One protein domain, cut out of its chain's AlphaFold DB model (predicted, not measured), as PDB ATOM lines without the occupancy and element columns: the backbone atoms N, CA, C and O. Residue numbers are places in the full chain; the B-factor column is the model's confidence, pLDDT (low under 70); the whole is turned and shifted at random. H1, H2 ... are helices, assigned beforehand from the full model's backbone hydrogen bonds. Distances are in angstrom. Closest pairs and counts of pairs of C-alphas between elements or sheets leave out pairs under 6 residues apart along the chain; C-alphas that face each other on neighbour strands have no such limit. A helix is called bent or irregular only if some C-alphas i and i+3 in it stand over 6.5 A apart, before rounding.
ATOM      1  N   PRO A 461     212.358 208.405 169.266       75.38
ATOM      2  CA  PRO A 461     212.635 208.450 167.833       75.38
ATOM      3  C   PRO A 461     211.538 209.210 167.074       75.38
ATOM      4  O   PRO A 461     210.409 208.731 166.925       75.38
ATOM      5  N   ARG A 462     211.874 210.391 166.539       75.50
ATOM      6  CA  ARG A 462     210.906 211.298 165.892       75.50
ATOM      7  C   ARG A 462     210.141 210.645 164.736       75.50
ATOM      8  O   ARG A 462     208.940 210.869 164.580       75.50
ATOM      9  N   GLU A 463     210.811 209.822 163.932       78.75
ATOM     10  CA  GLU A 463     210.169 209.077 162.841       78.75
ATOM     11  C   GLU A 463     209.134 208.071 163.361       78.75
ATOM     12  O   GLU A 463     208.026 207.988 162.823       78.75
ATOM     13  N   ALA A 464     209.457 207.348 164.440       79.19
ATOM     14  CA  ALA A 464     208.548 206.384 165.055       79.19
ATOM     15  C   ALA A 464     207.311 207.083 165.629       79.19
ATOM     16  O   ALA A 464     206.186 206.651 165.367       79.19
ATOM     17  N   MET A 465     207.514 208.211 166.314       81.69
ATOM     18  CA  MET A 465     206.418 209.034 166.818       81.69
ATOM     19  C   MET A 465     205.530 209.561 165.693       81.69
ATOM     20  O   MET A 465     204.312 209.414 165.749       81.69
ATOM     21  N   THR A 466     206.120 210.117 164.632       82.56
ATOM     22  CA  THR A 466     205.364 210.662 163.490       82.56
ATOM     23  C   THR A 466     204.502 209.584 162.836       82.56
ATOM     24  O   THR A 466     203.331 209.812 162.520       82.56
ATOM     25  N   LYS A 467     205.059 208.378 162.680       86.00
ATOM     26  CA  LYS A 467     204.335 207.219 162.157       86.00
ATOM     27  C   LYS A 467     203.166 206.836 163.061       86.00
ATOM     28  O   LYS A 467     202.066 206.642 162.554       86.00
ATOM     29  N   GLN A 468     203.375 206.749 164.372       86.56
ATOM     30  CA  GLN A 468     202.316 206.406 165.324       86.56
ATOM     31  C   GLN A 468     201.219 207.468 165.365       86.56
ATOM     32  O   GLN A 468     200.053 207.115 165.217       86.56
ATOM     33  N   VAL A 469     201.569 208.756 165.452       87.38
ATOM     34  CA  VAL A 469     200.596 209.859 165.371       87.38
ATOM     35  C   VAL A 469     199.748 209.724 164.102       87.38
ATOM     36  O   VAL A 469     198.530 209.832 164.178       87.38
ATOM     37  N   SER A 470     200.364 209.413 162.953       87.56
ATOM     38  CA  SER A 470     199.637 209.209 161.691       87.56
ATOM     39  C   SER A 470     198.734 207.971 161.682       87.56
ATOM     40  O   SER A 470     197.725 207.969 160.979       87.56
ATOM     41  N   VAL A 471     199.093 206.910 162.407       88.94
ATOM     42  CA  VAL A 471     198.256 205.710 162.541       88.94
ATOM     43  C   VAL A 471     197.034 206.028 163.397       88.94
ATOM     44  O   VAL A 471     195.910 205.809 162.951       88.94
ATOM     45  N   TYR A 472     197.238 206.593 164.588       88.56
ATOM     46  CA  TYR A 472     196.150 206.876 165.525       88.56
ATOM     47  C   TYR A 472     195.212 207.976 165.027       88.56
ATOM     48  O   TYR A 472     194.005 207.859 165.218       88.56
ATOM     49  N   SER A 473     195.718 208.982 164.306       88.38
ATOM     50  CA  SER A 473     194.882 210.048 163.738       88.38
ATOM     51  C   SER A 473     193.908 209.567 162.658       88.38
ATOM     52  O   SER A 473     192.998 210.304 162.296       88.38
ATOM     53  N   ARG A 474     194.119 208.376 162.081       89.81
ATOM     54  CA  ARG A 474     193.233 207.786 161.058       89.81
ATOM     55  C   ARG A 474     192.156 206.883 161.650       89.81
ATOM     56  O   ARG A 474     191.312 206.389 160.907       89.81
ATOM     57  N   LEU A 475     192.209 206.606 162.953       89.12
ATOM     58  CA  LEU A 475     191.184 205.804 163.604       89.12
ATOM     59  C   LEU A 475     189.917 206.658 163.768       89.12
ATOM     60  O   LEU A 475     190.014 207.749 164.330       89.12
ATOM     61  N   PRO A 476     188.731 206.170 163.353       88.31
ATOM     62  CA  PRO A 476     187.490 206.949 163.416       88.31
ATOM     63  C   PRO A 476     187.181 207.503 164.813       88.31
ATOM     64  O   PRO A 476     186.688 208.616 164.957       88.31
ATOM     65  N   SER A 477     187.527 206.756 165.866       84.00
ATOM     66  CA  SER A 477     187.318 207.163 167.262       84.00
ATOM     67  C   SER A 477     188.199 208.333 167.725       84.00
ATOM     68  O   SER A 477     187.959 208.855 168.815       84.00
ATOM     69  N   PHE A 478     189.208 208.724 166.936       85.69
ATOM     70  CA  PHE A 478     190.176 209.776 167.266       85.69
ATOM     71  C   PHE A 478     190.304 210.862 166.186       85.69
ATOM     72  O   PHE A 478     191.177 211.722 166.287       85.69
ATOM     73  N   GLU A 479     189.439 210.861 165.170       82.56
ATOM     74  CA  GLU A 479     189.495 211.819 164.057       82.56
ATOM     75  C   GLU A 479     189.312 213.278 164.519       82.56
ATOM     76  O   GLU A 479     189.927 214.190 163.972       82.56
ATOM     77  N   SER A 480     188.517 213.502 165.570       84.44
ATOM     78  CA  SER A 480     188.249 214.828 166.142       84.44
ATOM     79  C   SER A 480     189.317 215.322 167.128       84.44
ATOM     80  O   SER A 480     189.209 216.440 167.638       84.44
ATOM     81  N   VAL A 481     190.341 214.515 167.430       88.00
ATOM     82  CA  VAL A 481     191.339 214.852 168.452       88.00
ATOM     83  C   VAL A 481     192.338 215.868 167.917       88.00
ATOM     84  O   VAL A 481     192.887 215.722 166.825       88.00
ATOM     85  N   LEU A 482     192.615 216.900 168.719       88.25
ATOM     86  CA  LEU A 482     193.573 217.932 168.339       88.25
ATOM     87  C   LEU A 482     194.965 217.319 168.095       88.25
ATOM     88  O   LEU A 482     195.440 216.521 168.908       88.25
ATOM     89  N   PRO A 483     195.681 217.733 167.032       86.31
ATOM     90  CA  PRO A 483     196.972 217.144 166.679       86.31
ATOM     91  C   PRO A 483     198.038 217.183 167.782       86.31
ATOM     92  O   PRO A 483     198.890 216.299 167.817       86.31
ATOM     93  N   TRP A 484     198.011 218.193 168.657       84.44
ATOM     94  CA  TRP A 484     198.941 218.296 169.785       84.44
ATOM     95  C   TRP A 484     198.583 217.334 170.927       84.44
ATOM     96  O   TRP A 484     199.485 216.825 171.579       84.44
ATOM     97  N   ILE A 485     197.294 217.032 171.137       86.56
ATOM     98  CA  ILE A 485     196.843 216.051 172.139       86.56
ATOM     99  C   ILE A 485     197.293 214.653 171.716       86.56
ATOM    100  O   ILE A 485     197.796 213.889 172.535       86.56
ATOM    101  N   LEU A 486     197.175 214.331 170.422       88.88
ATOM    102  CA  LEU A 486     197.684 213.073 169.866       88.88
ATOM    103  C   LEU A 486     199.204 212.949 170.024       88.88
ATOM    104  O   LEU A 486     199.688 211.894 170.420       88.88
ATOM    105  N   GLU A 487     199.957 214.011 169.725       86.75
ATOM    106  CA  GLU A 487     201.417 214.016 169.875       86.75
ATOM    107  C   GLU A 487     201.839 213.846 171.343       86.75
ATOM    108  O   GLU A 487     202.658 212.975 171.631       86.75
ATOM    109  N   ALA A 488     201.227 214.594 172.268       83.94
ATOM    110  CA  ALA A 488     201.462 214.454 173.707       83.94
ATOM    111  C   ALA A 488     201.134 213.036 174.201       83.94
ATOM    112  O   ALA A 488     201.939 212.421 174.898       83.94
ATOM    113  N   SER A 489     200.003 212.479 173.754       88.81
ATOM    114  CA  SER A 489     199.576 211.125 174.124       88.81
ATOM    115  C   SER A 489     200.551 210.055 173.632       88.81
ATOM    116  O   SER A 489     200.797 209.080 174.333       88.81
ATOM    117  N   VAL A 490     201.149 210.236 172.448       88.69
ATOM    118  CA  VAL A 490     202.193 209.335 171.937       88.69
ATOM    119  C   VAL A 490     203.456 209.382 172.786       88.69
ATOM    120  O   VAL A 490     204.064 208.338 173.025       88.69
ATOM    121  N   VAL A 491     203.861 210.560 173.251       85.12
ATOM    122  CA  VAL A 491     205.028 210.700 174.132       85.12
ATOM    123  C   VAL A 491     204.780 210.030 175.476       85.12
ATOM    124  O   VAL A 491     205.564 209.183 175.899       85.12
ATOM    125  N   GLU A 492     203.665 210.359 176.116       85.56
ATOM    126  CA  GLU A 492     203.286 209.795 177.409       85.56
ATOM    127  C   GLU A 492     203.137 208.265 177.332       85.56
ATOM    128  O   GLU A 492     203.673 207.543 178.174       85.56
ATOM    129  N   ALA A 493     202.532 207.742 176.260       89.50
ATOM    130  CA  ALA A 493     202.417 206.304 176.043       89.50
ATOM    131  C   ALA A 493     203.769 205.597 175.859       89.50
ATOM    132  O   ALA A 493     203.902 204.445 176.271       89.50
ATOM    133  N   HIS A 494     204.789 206.248 175.287       87.06
ATOM    134  CA  HIS A 494     206.125 205.647 175.230       87.06
ATOM    135  C   HIS A 494     206.698 205.453 176.630       87.06
ATOM    136  O   HIS A 494     207.123 204.339 176.945       87.06
ATOM    137  N   PHE A 495     206.661 206.484 177.478       85.69
ATOM    138  CA  PHE A 495     207.141 206.375 178.858       85.69
ATOM    139  C   PHE A 495     206.348 205.334 179.647       85.69
ATOM    140  O   PHE A 495     206.938 204.483 180.317       85.69
ATOM    141  N   LEU A 496     205.024 205.311 179.478       86.56
ATOM    142  CA  LEU A 496     204.175 204.295 180.085       86.56
ATOM    143  C   LEU A 496     204.529 202.883 179.596       86.56
ATOM    144  O   LEU A 496     204.625 201.958 180.396       86.56
ATOM    145  N   SER A 497     204.796 202.701 178.303       87.50
ATOM    146  CA  SER A 497     205.185 201.399 177.751       87.50
ATOM    147  C   SER A 497     206.539 200.910 178.286       87.50
ATOM    148  O   SER A 497     206.737 199.704 178.459       87.50
ATOM    149  N   MET A 498     207.471 201.829 178.574       85.50
ATOM    150  CA  MET A 498     208.751 201.510 179.213       85.50
ATOM    151  C   MET A 498     208.536 201.050 180.654       85.50
ATOM    152  O   MET A 498     209.132 200.057 181.069       85.50
ATOM    153  N   TRP A 499     207.642 201.718 181.387       84.50
ATOM    154  CA  TRP A 499     207.237 201.300 182.726       84.50
ATOM    155  C   TRP A 499     206.562 199.921 182.710       84.50
ATOM    156  O   TRP A 499     207.014 199.013 183.406       84.50
ATOM    157  N   MET A 500     205.564 199.719 181.841       85.94
ATOM    158  CA  MET A 500     204.837 198.449 181.704       85.94
ATOM    159  C   MET A 500     205.777 197.277 181.397       85.94
ATOM    160  O   MET A 500     205.551 196.167 181.864       85.94
ATOM    161  N   ARG A 501     206.850 197.508 180.629       82.75
ATOM    162  CA  ARG A 501     207.855 196.480 180.316       82.75
ATOM    163  C   ARG A 501     208.619 196.000 181.552       82.75
ATOM    164  O   ARG A 501     209.044 194.848 181.590       82.75
ATOM    165  N   ASN A 502     208.833 196.888 182.517       80.06
ATOM    166  CA  ASN A 502     209.559 196.594 183.749       80.06
ATOM    167  C   ASN A 502     208.632 196.101 184.872       80.06
ATOM    168  O   ASN A 502     209.118 195.596 185.884       80.06
ATOM    169  N   PHE A 503     207.315 196.231 184.701       79.06
ATOM    170  CA  PHE A 503     206.318 195.764 185.652       79.06
ATOM    171  C   PHE A 503     206.124 194.241 185.541       79.06
ATOM    172  O   PHE A 503     205.461 193.750 184.631       79.06
ATOM    173  N   ASP A 504     206.712 193.486 186.477       74.12
ATOM    174  CA  ASP A 504     206.620 192.017 186.561       74.12
ATOM    175  C   ASP A 504     206.018 191.574 187.911       74.12
ATOM    176  O   ASP A 504     206.733 191.101 188.805       74.12
ATOM    177  N   PRO A 505     204.693 191.720 188.105       69.94
ATOM    178  CA  PRO A 505     204.034 191.372 189.367       69.94
ATOM    179  C   PRO A 505     204.043 189.861 189.661       69.94
ATOM    180  O   PRO A 505     203.790 189.440 190.794       69.94
ATOM    181  N   LEU A 506     204.330 189.026 188.657       70.44
ATOM    182  CA  LEU A 506     204.322 187.566 188.770       70.44
ATOM    183  C   LEU A 506     205.722 186.983 189.034       70.44
ATOM    184  O   LEU A 506     205.831 185.796 189.363       70.44
ATOM    185  N   GLY A 507     206.779 187.803 188.942       68.31
ATOM    186  CA  GLY A 507     208.177 187.359 189.005       68.31
ATOM    187  C   GLY A 507     208.533 186.400 187.867       68.31
ATOM    188  O   GLY A 507     209.432 185.567 187.992       68.31
ATOM    189  N   GLN A 508     207.760 186.462 186.789       64.06
ATOM    190  CA  GLN A 508     207.879 185.654 185.596       64.06
ATOM    191  C   GLN A 508     208.107 186.663 184.484       64.06
ATOM    192  O   GLN A 508     207.140 187.201 183.952       64.06
ATOM    193  N   LYS A 509     209.378 186.920 184.148       58.72
ATOM    194  CA  LYS A 509     209.797 187.817 183.058       58.72
ATOM    195  C   LYS A 509     209.239 187.341 181.712       58.72
ATOM    196  O   LYS A 509     209.951 186.781 180.881       58.72
ATOM    197  N   SER A 510     207.945 187.518 181.498       58.88
ATOM    198  CA  SER A 510     207.296 187.294 180.223       58.88
ATOM    199  C   SER A 510     207.673 188.473 179.338       58.88
ATOM    200  O   SER A 510     207.566 189.631 179.743       58.88
ATOM    201  N   VAL A 511     208.159 188.184 178.135       64.12
ATOM    202  CA  VAL A 511     208.507 189.229 177.178       64.12
ATOM    203  C   VAL A 511     207.212 189.710 176.536       64.12
ATOM    204  O   VAL A 511     206.737 189.114 175.571       64.12
ATOM    205  N   LEU A 512     206.629 190.772 177.091       69.88
ATOM    206  CA  LEU A 512     205.543 191.500 176.446       69.88
ATOM    207  C   LEU A 512     206.019 192.027 175.086       69.88
ATOM    208  O   LEU A 512     207.067 192.672 174.980       69.88
ATOM    209  N   GLY A 513     205.246 191.756 174.033       76.31
ATOM    210  CA  GLY A 513     205.531 192.277 172.698       76.31
ATOM    211  C   GLY A 513     205.544 193.808 172.699       76.31
ATOM    212  O   GLY A 513     204.587 194.442 173.142       76.31
ATOM    213  N   SER A 514     206.603 194.421 172.162       78.06
ATOM    214  CA  SER A 514     206.773 195.884 172.158       78.06
ATOM    215  C   SER A 514     205.610 196.624 171.492       78.06
ATOM    216  O   SER A 514     205.200 197.680 171.967       78.06
ATOM    217  N   SER A 515     205.041 196.052 170.426       81.50
ATOM    218  CA  SER A 515     203.873 196.619 169.751       81.50
ATOM    219  C   SER A 515     202.604 196.546 170.599       81.50
ATOM    220  O   SER A 515     201.788 197.457 170.518       81.50
ATOM    221  N   TYR A 516     202.424 195.486 171.395       83.69
ATOM    222  CA  TYR A 516     201.262 195.361 172.273       83.69
ATOM    223  C   TYR A 516     201.327 196.408 173.381       83.69
ATOM    224  O   TYR A 516     200.378 197.164 173.548       83.69
ATOM    225  N   LEU A 517     202.473 196.505 174.068       85.94
ATOM    226  CA  LEU A 517     202.687 197.488 175.134       85.94
ATOM    227  C   LEU A 517     202.419 198.908 174.660       85.94
ATOM    228  O   LEU A 517     201.735 199.665 175.338       85.94
ATOM    229  N   MET A 518     202.931 199.255 173.480       87.88
ATOM    230  CA  MET A 518     202.715 200.584 172.935       87.88
ATOM    231  C   MET A 518     201.240 200.834 172.611       87.88
ATOM    232  O   MET A 518     200.721 201.892 172.938       87.88
ATOM    233  N   ASN A 519     200.540 199.870 172.007       88.25
ATOM    234  CA  ASN A 519     199.117 200.027 171.697       88.25
ATOM    235  C   ASN A 519     198.254 200.110 172.967       88.25
ATOM    236  O   ASN A 519     197.351 200.937 173.036       88.25
ATOM    237  N   ALA A 520     198.553 199.290 173.975       88.88
ATOM    238  CA  ALA A 520     197.894 199.319 175.274       88.88
ATOM    239  C   ALA A 520     198.104 200.667 175.974       88.88
ATOM    240  O   ALA A 520     197.136 201.322 176.354       88.88
ATOM    241  N   ALA A 521     199.358 201.120 176.063       90.69
ATOM    242  CA  ALA A 521     199.695 202.417 176.631       90.69
ATOM    243  C   ALA A 521     198.998 203.564 175.882       90.69
ATOM    244  O   ALA A 521     198.413 204.442 176.506       90.69
ATOM    245  N   MET A 522     198.985 203.514 174.547       90.75
ATOM    246  CA  MET A 522     198.305 204.506 173.714       90.75
ATOM    247  C   MET A 522     196.805 204.562 173.959       90.75
ATOM    248  O   MET A 522     196.257 205.654 174.015       90.75
ATOM    249  N   LEU A 523     196.131 203.420 174.096       88.56
ATOM    250  CA  LEU A 523     194.695 203.401 174.362       88.56
ATOM    251  C   LEU A 523     194.375 204.013 175.726       88.56
ATOM    252  O   LEU A 523     193.473 204.841 175.808       88.56
ATOM    253  N   ILE A 524     195.133 203.654 176.766       89.38
ATOM    254  CA  ILE A 524     194.949 204.192 178.121       89.38
ATOM    255  C   ILE A 524     195.137 205.712 178.116       89.38
ATOM    256  O   ILE A 524     194.243 206.455 178.521       89.38
ATOM    257  N   VAL A 525     196.272 206.176 177.592       90.00
ATOM    258  CA  VAL A 525     196.639 207.595 177.585       90.00
ATOM    259  C   VAL A 525     195.716 208.415 176.684       90.00
ATOM    260  O   VAL A 525     195.216 209.463 177.084       90.00
ATOM    261  N   LEU A 526     195.450 207.958 175.460       89.06
ATOM    262  CA  LEU A 526     194.666 208.740 174.508       89.06
ATOM    263  C   LEU A 526     193.198 208.839 174.922       89.06
ATOM    264  O   LEU A 526     192.588 209.874 174.678       89.06
ATOM    265  N   LEU A 527     192.624 207.815 175.561       87.50
ATOM    266  CA  LEU A 527     191.274 207.918 176.123       87.50
ATOM    267  C   LEU A 527     191.224 208.931 177.274       87.50
ATOM    268  O   LEU A 527     190.293 209.731 177.321       87.50
ATOM    269  N   ASN A 528     192.248 208.955 178.132       87.38
ATOM    270  CA  ASN A 528     192.375 209.945 179.204       87.38
ATOM    271  C   ASN A 528     192.485 211.386 178.663       87.38
ATOM    272  O   ASN A 528     191.833 212.311 179.156       87.38
ATOM    273  N   ASN A 529     193.275 211.567 177.603       87.06
ATOM    274  CA  ASN A 529     193.612 212.883 177.061       87.06
ATOM    275  C   ASN A 529     192.590 213.406 176.036       87.06
ATOM    276  O   ASN A 529     192.410 214.619 175.914       87.06
ATOM    277  N   ARG A 530     191.895 212.521 175.300       85.88
ATOM    278  CA  ARG A 530     190.878 212.889 174.294       85.88
ATOM    279  C   ARG A 530     189.773 213.732 174.909       85.88
ATOM    280  O   ARG A 530     189.431 214.783 174.371       85.88
ATOM    281  N   ASP A 531     189.234 213.248 176.020       81.62
ATOM    282  CA  ASP A 531     188.086 213.852 176.693       81.62
ATOM    283  C   ASP A 531     188.529 214.918 177.712       81.62
ATOM    284  O   ASP A 531     187.706 215.435 178.462       81.62
ATOM    285  N   LYS A 532     189.827 215.279 177.706       77.31
ATOM    286  CA  LYS A 532     190.455 216.255 178.610       77.31
ATOM    287  C   LYS A 532     190.233 215.934 180.090       77.31
ATOM    288  O   LYS A 532     190.103 216.841 180.906       77.31
ATOM    289  N   ILE A 533     190.165 214.643 180.414       76.44
ATOM    290  CA  ILE A 533     190.003 214.178 181.793       76.44
ATOM    291  C   ILE A 533     191.331 214.354 182.532       76.44
ATOM    292  O   ILE A 533     191.328 214.798 183.672       76.44
ATOM    293  N   PHE A 534     192.453 214.069 181.856       75.38
ATOM    294  CA  PHE A 534     193.815 214.292 182.359       75.38
ATOM    295  C   PHE A 534     194.070 213.696 183.751       75.38
ATOM    296  O   PHE A 534     194.818 214.269 184.539       75.38
ATOM    297  N   LEU A 535     193.481 212.527 184.038       74.62
ATOM    298  CA  LEU A 535     193.773 211.795 185.269       74.62
ATOM    299  C   LEU A 535     195.275 211.557 185.358       74.62
ATOM    300  O   LEU A 535     195.907 211.225 184.351       74.62
ATOM    301  N   THR A 536     195.836 211.664 186.554       71.31
ATOM    302  CA  THR A 536     197.207 211.215 186.791       71.31
ATOM    303  C   THR A 536     197.229 209.789 187.329       71.31
ATOM    304  O   THR A 536     196.229 209.246 187.813       71.31
ATOM    305  N   PHE A 537     198.404 209.162 187.285       68.81
ATOM    306  CA  PHE A 537     198.629 207.859 187.912       68.81
ATOM    307  C   PHE A 537     198.472 207.897 189.442       68.81
ATOM    308  O   PHE A 537     198.126 206.876 190.037       68.81
ATOM    309  N   GLY A 538     198.621 209.069 190.068       63.22
ATOM    310  CA  GLY A 538     198.450 209.281 191.508       63.22
ATOM    311  C   GLY A 538     197.038 209.030 192.014       63.22
ATOM    312  O   GLY A 538     196.871 208.545 193.131       63.22
ATOM    313  N   THR A 539     196.026 209.230 191.160       64.12
ATOM    314  CA  THR A 539     194.622 208.879 191.458       64.12
ATOM    315  C   THR A 539     194.423 207.390 191.751       64.12
ATOM    316  O   THR A 539     193.371 206.980 192.239       64.12
ATOM    317  N   GLY A 540     195.396 206.549 191.386       71.56
ATOM    318  CA  GLY A 540     195.292 205.097 191.416       71.56
ATOM    319  C   GLY A 540     194.448 204.527 190.276       71.56
ATOM    320  O   GLY A 540     194.589 203.354 189.964       71.56
ATOM    321  N   ILE A 541     193.613 205.320 189.593       78.25
ATOM    322  CA  ILE A 541     192.728 204.821 188.529       78.25
ATOM    323  C   ILE A 541     193.545 204.369 187.318       78.25
ATOM    324  O   ILE A 541     193.442 203.213 186.903       78.25
ATOM    325  N   LEU A 542     194.371 205.260 186.758       79.31
ATOM    326  CA  LEU A 542     195.206 204.921 185.599       79.31
ATOM    327  C   LEU A 542     196.250 203.864 185.939       79.31
ATOM    328  O   LEU A 542     196.522 202.991 185.114       79.31
ATOM    329  N   ASP A 543     196.797 203.919 187.151       78.31
ATOM    330  CA  ASP A 543     197.735 202.925 187.661       78.31
ATOM    331  C   ASP A 543     197.078 201.536 187.711       78.31
ATOM    332  O   ASP A 543     197.559 200.597 187.076       78.31
ATOM    333  N   ASN A 544     195.887 201.429 188.310       79.00
ATOM    334  CA  ASN A 544     195.111 200.190 188.348       79.00
ATOM    335  C   ASN A 544     194.796 199.677 186.930       79.00
ATOM    336  O   ASN A 544     195.038 198.505 186.641       79.00
ATOM    337  N   ILE A 545     194.297 200.531 186.024       84.94
ATOM    338  CA  ILE A 545     193.986 200.148 184.630       84.94
ATOM    339  C   ILE A 545     195.235 199.612 183.919       84.94
ATOM    340  O   ILE A 545     195.179 198.591 183.226       84.94
ATOM    341  N   THR A 546     196.369 200.284 184.099       84.81
ATOM    342  CA  THR A 546     197.653 199.915 183.496       84.81
ATOM    343  C   THR A 546     198.115 198.555 184.009       84.81
ATOM    344  O   THR A 546     198.424 197.669 183.208       84.81
ATOM    345  N   GLN A 547     198.092 198.351 185.326       81.00
ATOM    346  CA  GLN A 547     198.473 197.088 185.954       81.00
ATOM    347  C   GLN A 547     197.560 195.940 185.511       81.00
ATOM    348  O   GLN A 547     198.056 194.892 185.093       81.00
ATOM    349  N   PHE A 548     196.238 196.151 185.487       83.25
ATOM    350  CA  PHE A 548     195.283 195.168 184.969       83.25
ATOM    351  C   PHE A 548     195.553 194.812 183.508       83.25
ATOM    352  O   PHE A 548     195.518 193.636 183.151       83.25
ATOM    353  N   THR A 549     195.866 195.799 182.669       85.31
ATOM    354  CA  THR A 549     196.152 195.574 181.245       85.31
ATOM    355  C   THR A 549     197.388 194.695 181.052       85.31
ATOM    356  O   THR A 549     197.361 193.759 180.254       85.31
ATOM    357  N   VAL A 550     198.454 194.930 181.827       81.25
ATOM    358  CA  VAL A 550     199.646 194.065 181.804       81.25
ATOM    359  C   VAL A 550     199.295 192.645 182.261       81.25
ATOM    360  O   VAL A 550     199.705 191.674 181.625       81.25
ATOM    361  N   MET A 551     198.488 192.496 183.315       77.69
ATOM    362  CA  MET A 551     198.068 191.180 183.813       77.69
ATOM    363  C   MET A 551     197.192 190.411 182.813       77.69
ATOM    364  O   MET A 551     197.389 189.206 182.655       77.69
ATOM    365  N   ILE A 552     196.279 191.083 182.101       78.81
ATOM    366  CA  ILE A 552     195.469 190.474 181.032       78.81
ATOM    367  C   ILE A 552     196.368 189.938 179.922       78.81
ATOM    368  O   ILE A 552     196.182 188.811 179.479       78.81
ATOM    369  N   TYR A 553     197.404 190.676 179.525       79.25
ATOM    370  CA  TYR A 553     198.343 190.156 178.535       79.25
ATOM    371  C   TYR A 553     199.044 188.878 178.998       79.25
ATOM    372  O   TYR A 553     199.232 187.957 178.207       79.25
ATOM    373  N   HIS A 554     199.456 188.807 180.268       74.94
ATOM    374  CA  HIS A 554     200.051 187.580 180.795       74.94
ATOM    375  C   HIS A 554     199.072 186.407 180.667       74.94
ATOM    376  O   HIS A 554     199.469 185.347 180.189       74.94
ATOM    377  N   ILE A 555     197.797 186.613 181.018       74.38
ATOM    378  CA  ILE A 555     196.717 185.629 180.840       74.38
ATOM    379  C   ILE A 555     196.600 185.215 179.369       74.38
ATOM    380  O   ILE A 555     196.598 184.017 179.085       74.38
ATOM    381  N   ASP A 556     196.537 186.165 178.436       74.50
ATOM    382  CA  ASP A 556     196.403 185.886 177.001       74.50
ATOM    383  C   ASP A 556     197.612 185.105 176.463       74.50
ATOM    384  O   ASP A 556     197.454 184.078 175.806       74.50
ATOM    385  N   SER A 557     198.828 185.517 176.825       73.25
ATOM    386  CA  SER A 557     200.077 184.855 176.428       73.25
ATOM    387  C   SER A 557     200.166 183.418 176.954       73.25
ATOM    388  O   SER A 557     200.573 182.513 176.221       73.25
ATOM    389  N   TYR A 558     199.748 183.180 178.202       68.44
ATOM    390  CA  TYR A 558     199.642 181.827 178.754       68.44
ATOM    391  C   TYR A 558     198.578 181.003 178.035       68.44
ATOM    392  O   TYR A 558     198.821 179.848 177.696       68.44
ATOM    393  N   SER A 559     197.427 181.607 177.740       68.25
ATOM    394  CA  SER A 559     196.344 180.956 177.002       68.25
ATOM    395  C   SER A 559     196.814 180.490 175.622       68.25
ATOM    396  O   SER A 559     196.593 179.340 175.253       68.25
ATOM    397  N   GLU A 560     197.517 181.344 174.876       69.81
ATOM    398  CA  GLU A 560     198.045 181.011 173.549       69.81
ATOM    399  C   GLU A 560     199.114 179.908 173.587       69.81
ATOM    400  O   GLU A 560     199.126 179.035 172.716       69.81
ATOM    401  N   ARG A 561     200.000 179.916 174.591       66.31
ATOM    402  CA  ARG A 561     201.056 178.900 174.732       66.31
ATOM    403  C   ARG A 561     200.507 177.558 175.207       66.31
ATOM    404  O   ARG A 561     200.775 176.533 174.581       66.31
ATOM    405  N   ASP A 562     199.705 177.559 176.265       63.03
ATOM    406  CA  ASP A 562     199.434 176.352 177.051       63.03
ATOM    407  C   ASP A 562     198.081 175.701 176.719       63.03
ATOM    408  O   ASP A 562     197.911 174.494 176.920       63.03
ATOM    409  N   MET A 563     197.129 176.414 176.091       61.38
ATOM    410  CA  MET A 563     195.951 175.736 175.514       61.38
ATOM    411  C   MET A 563     196.346 174.739 174.414       61.38
ATOM    412  O   MET A 563     195.602 173.795 174.140       61.38
ATOM    413  N   SER A 564     197.527 174.909 173.813       57.72
ATOM    414  CA  SER A 564     198.073 173.974 172.829       57.72
ATOM    415  C   SER A 564     198.607 172.668 173.447       57.72
ATOM    416  O   SER A 564     198.613 171.641 172.765       57.72
ATOM    417  N   SER A 565     198.990 172.662 174.735       58.28
ATOM    418  CA  SER A 565     199.657 171.534 175.412       58.28
ATOM    419  C   SER A 565     198.759 170.731 176.369       58.28
ATOM    420  O   SER A 565     199.136 169.628 176.765       58.28
ATOM    421  N   ARG A 566     197.550 171.220 176.705       57.81
ATOM    422  CA  ARG A 566     196.604 170.593 177.668       57.81
ATOM    423  C   ARG A 566     197.233 170.270 179.038       57.81
ATOM    424  O   ARG A 566     196.843 169.298 179.687       57.81
ATOM    425  N   GLU A 567     198.202 171.058 179.493       58.28
ATOM    426  CA  GLU A 567     198.864 170.820 180.780       58.28
ATOM    427  C   GLU A 567     197.969 171.187 181.982       58.28
ATOM    428  O   GLU A 567     197.330 172.235 182.029       58.28
ATOM    429  N   GLN A 568     197.937 170.327 183.008       56.00
ATOM    430  CA  GLN A 568     197.094 170.492 184.210       56.00
ATOM    431  C   GLN A 568     197.510 171.663 185.128       56.00
ATOM    432  O   GLN A 568     196.749 172.038 186.018       56.00
ATOM    433  N   GLY A 569     198.686 172.271 184.919       59.34
ATOM    434  CA  GLY A 569     199.196 173.390 185.727       59.34
ATOM    435  C   GLY A 569     198.552 174.753 185.431       59.34
ATOM    436  O   GLY A 569     198.713 175.685 186.221       59.34
ATOM    437  N   ILE A 570     197.794 174.866 184.338       60.41
ATOM    438  CA  ILE A 570     197.221 176.119 183.820       60.41
ATOM    439  C   ILE A 570     196.280 176.799 184.833       60.41
ATOM    440  O   ILE A 570     196.377 178.004 185.067       60.41
ATOM    441  N   TYR A 571     195.422 176.024 185.505       64.75
ATOM    442  CA  TYR A 571     194.484 176.556 186.503       64.75
ATOM    443  C   TYR A 571     195.198 177.233 187.677       64.75
ATOM    444  O   TYR A 571     194.785 178.305 188.106       64.75
ATOM    445  N   SER A 572     196.318 176.665 188.136       68.00
ATOM    446  CA  SER A 572     197.091 177.230 189.248       68.00
ATOM    447  C   SER A 572     197.740 178.579 188.907       68.00
ATOM    448  O   SER A 572     197.903 179.424 189.786       68.00
ATOM    449  N   GLN A 573     198.079 178.821 187.633       67.94
ATOM    450  CA  GLN A 573     198.616 180.111 187.188       67.94
ATOM    451  C   GLN A 573     197.507 181.156 187.048       67.94
ATOM    452  O   GLN A 573     197.689 182.275 187.519       67.94
ATOM    453  N   TYR A 574     196.341 180.805 186.494       70.88
ATOM    454  CA  TYR A 574     195.194 181.721 186.473       70.88
ATOM    455  C   TYR A 574     194.732 182.091 187.884       70.88
ATOM    456  O   TYR A 574     194.530 183.272 188.162       70.88
ATOM    457  N   GLU A 575     194.641 181.119 188.799       72.75
ATOM    458  CA  GLU A 575     194.353 181.385 190.212       72.75
ATOM    459  C   GLU A 575     195.398 182.312 190.827       72.75
ATOM    460  O   GLU A 575     195.035 183.247 191.536       72.75
ATOM    461  N   ARG A 576     196.685 182.122 190.518       72.88
ATOM    462  CA  ARG A 576     197.753 183.007 190.993       72.88
ATOM    463  C   ARG A 576     197.629 184.423 190.433       72.88
ATOM    464  O   ARG A 576     197.829 185.365 191.191       72.88
ATOM    465  N   ILE A 577     197.296 184.597 189.154       70.44
ATOM    466  CA  ILE A 577     197.113 185.921 188.540       70.44
ATOM    467  C   ILE A 577     195.902 186.627 189.152       70.44
ATOM    468  O   ILE A 577     196.029 187.766 189.592       70.44
ATOM    469  N   ILE A 578     194.760 185.941 189.258       71.25
ATOM    470  CA  ILE A 578     193.547 186.468 189.899       71.25
ATOM    471  C   ILE A 578     193.842 186.813 191.366       71.25
ATOM    472  O   ILE A 578     193.537 187.910 191.825       71.25
ATOM    473  N   PHE A 579     194.512 185.924 192.098       73.75
ATOM    474  CA  PHE A 579     194.904 186.167 193.483       73.75
ATOM    475  C   PHE A 579     195.828 187.382 193.612       73.75
ATOM    476  O   PHE A 579     195.639 188.203 194.501       73.75
ATOM    477  N   VAL A 580     196.822 187.528 192.738       71.69
ATOM    478  CA  VAL A 580     197.736 188.676 192.756       71.69
ATOM    479  C   VAL A 580     196.991 189.973 192.422       71.69
ATOM    480  O   VAL A 580     197.212 190.966 193.110       71.69
ATOM    481  N   ALA A 581     196.064 189.953 191.461       66.75
ATOM    482  CA  ALA A 581     195.300 191.136 191.066       66.75
ATOM    483  C   ALA A 581     194.380 191.621 192.196       66.75
ATOM    484  O   ALA A 581     194.299 192.817 192.455       66.75
ATOM    485  N   PHE A 582     193.724 190.690 192.901       66.56
ATOM    486  CA  PHE A 582     192.673 191.022 193.866       66.56
ATOM    487  C   PHE A 582     193.096 190.964 195.347       66.56
ATOM    488  O   PHE A 582     192.461 191.626 196.159       66.56
ATOM    489  N   ASN A 583     194.155 190.231 195.731       64.25
ATOM    490  CA  ASN A 583     194.534 190.029 197.147       64.25
ATOM    491  C   ASN A 583     195.878 190.647 197.572       64.25
ATOM    492  O   ASN A 583     196.160 190.696 198.768       64.25
ATOM    493  N   LYS A 584     196.735 191.115 196.649       57.56
ATOM    494  CA  LYS A 584     198.053 191.700 196.995       57.56
ATOM    495  C   LYS A 584     198.077 193.233 197.121       57.56
ATOM    496  O   LYS A 584     199.160 193.808 197.098       57.56
ATOM    497  N   ASN A 585     196.927 193.895 197.279       54.00
ATOM    498  CA  ASN A 585     196.824 195.368 197.312       54.00
ATOM    499  C   ASN A 585     197.434 196.060 196.076       54.00
ATOM    500  O   ASN A 585     197.892 197.195 196.158       54.00
TER     501      ASN A 585
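Overview. This is residues 461 to 585 of the 595 residues of an uncharacterized protein of Talaromyces rugulosus (UniProt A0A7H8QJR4). Three helices, H3, H4 and H5, make a staggered row in which each runs opposite ways to the one before, and H2 crosses over H3 at one end of that row. H1 lies across the first half of H2; H1 and H5 are at opposite ends of an elongated body, and residues 563 to 569, between H4 and H5, stick out. The printed part has 125 residues with five named helices, in the order H1, H2, H3, H4, H5, and no named strand; the class is all helix, with 84 residues in the helices. It is only just compact, close to loose, with a radius of gyration of the C-alphas of 16.4 A, and the C-alphas span 50 by 31 by 25 A along their three main axes.

Along the chain. H1 runs from Arg 462, whose C-alpha is at (210.906, 211.298, 165.892), to Tyr 472, 15.4 A from first to last C-alpha. H2, residues 483 to 502, is 29.5 A long and begins with C-alpha 483 at (196.972, 217.144, 166.679). H3 takes residues 514 to 530 and measures 23.4 A. H4, residues 541 to 562, is the longest helix with 22 residues and 31.4 A. H5 runs from Ile 570 to Asn 583 over 19.5 A, and its last C-alpha is at (194.534, 190.029, 197.147). None of the five helices is bent.

Arrangement. H2 and H4 are the hub, each touching three other helices. H1 and H2 touch, about perpendicular at 73 degrees, with H2 taking part through residues 486 to 491 alone; the closest C-alphas are those of Val 469 and Glu 487, 6.2 A apart. H1 and H3 are near each other, with 7 pairs of C-alphas within 10 A. H2 and H3 touch with 24 pairs of C-alphas within 8 A, and the closest, those of Ala 493 and Ala 521, are 4.8 A apart. These two run opposite ways at a steep tilt of 46 degrees, 7.0 A from centre to centre. H2 and H4 only just touch, with 3 pairs of C-alphas within 8 A, through Met 500 alone on H2 and residues 546 to 550 on H4; the closest C-alphas are those of Met 500 and Val 550, 6.8 A apart. H3 and H4 form a helical hairpin, opposite ways at a shallow tilt of 30 degrees; residues 520 to 524 touch residues 542 to 549, and the closest C-alphas, of Ala 520 and Thr 549, are 7.3 A apart. H4 and H5 form a second helical hairpin, opposite ways at a shallow tilt of 6 degrees, with the C-alphas of Ile 555 and Tyr 574 closest at 7.0 A. The helix packing is part aligned, part crossed: two of the five touching pairs are at a shallow tilt. H5 is apart from H1, H2 and H3, and H1 is apart from H4. In H1, H2, H3, H4 and H5 every O i to N i+4 pair is within hydrogen-bond range.

Size, cuts and confidence. The two C-alphas farthest apart, those of Leu 482 and Gln 568, are 50.1 A from each other. The printed part has no cut. The link from H2 to H3, 11 residues, is long; those from H1 to H2, H3 to H4 and H4 to H5 are short. Residues 563 to 569 stand free. The mean pLDDT of the printed part is 77.7, and 31 residues are under 70: residue 505 and residues 507 to 512, 537 to 539, 558 to 573 and 581 to 585.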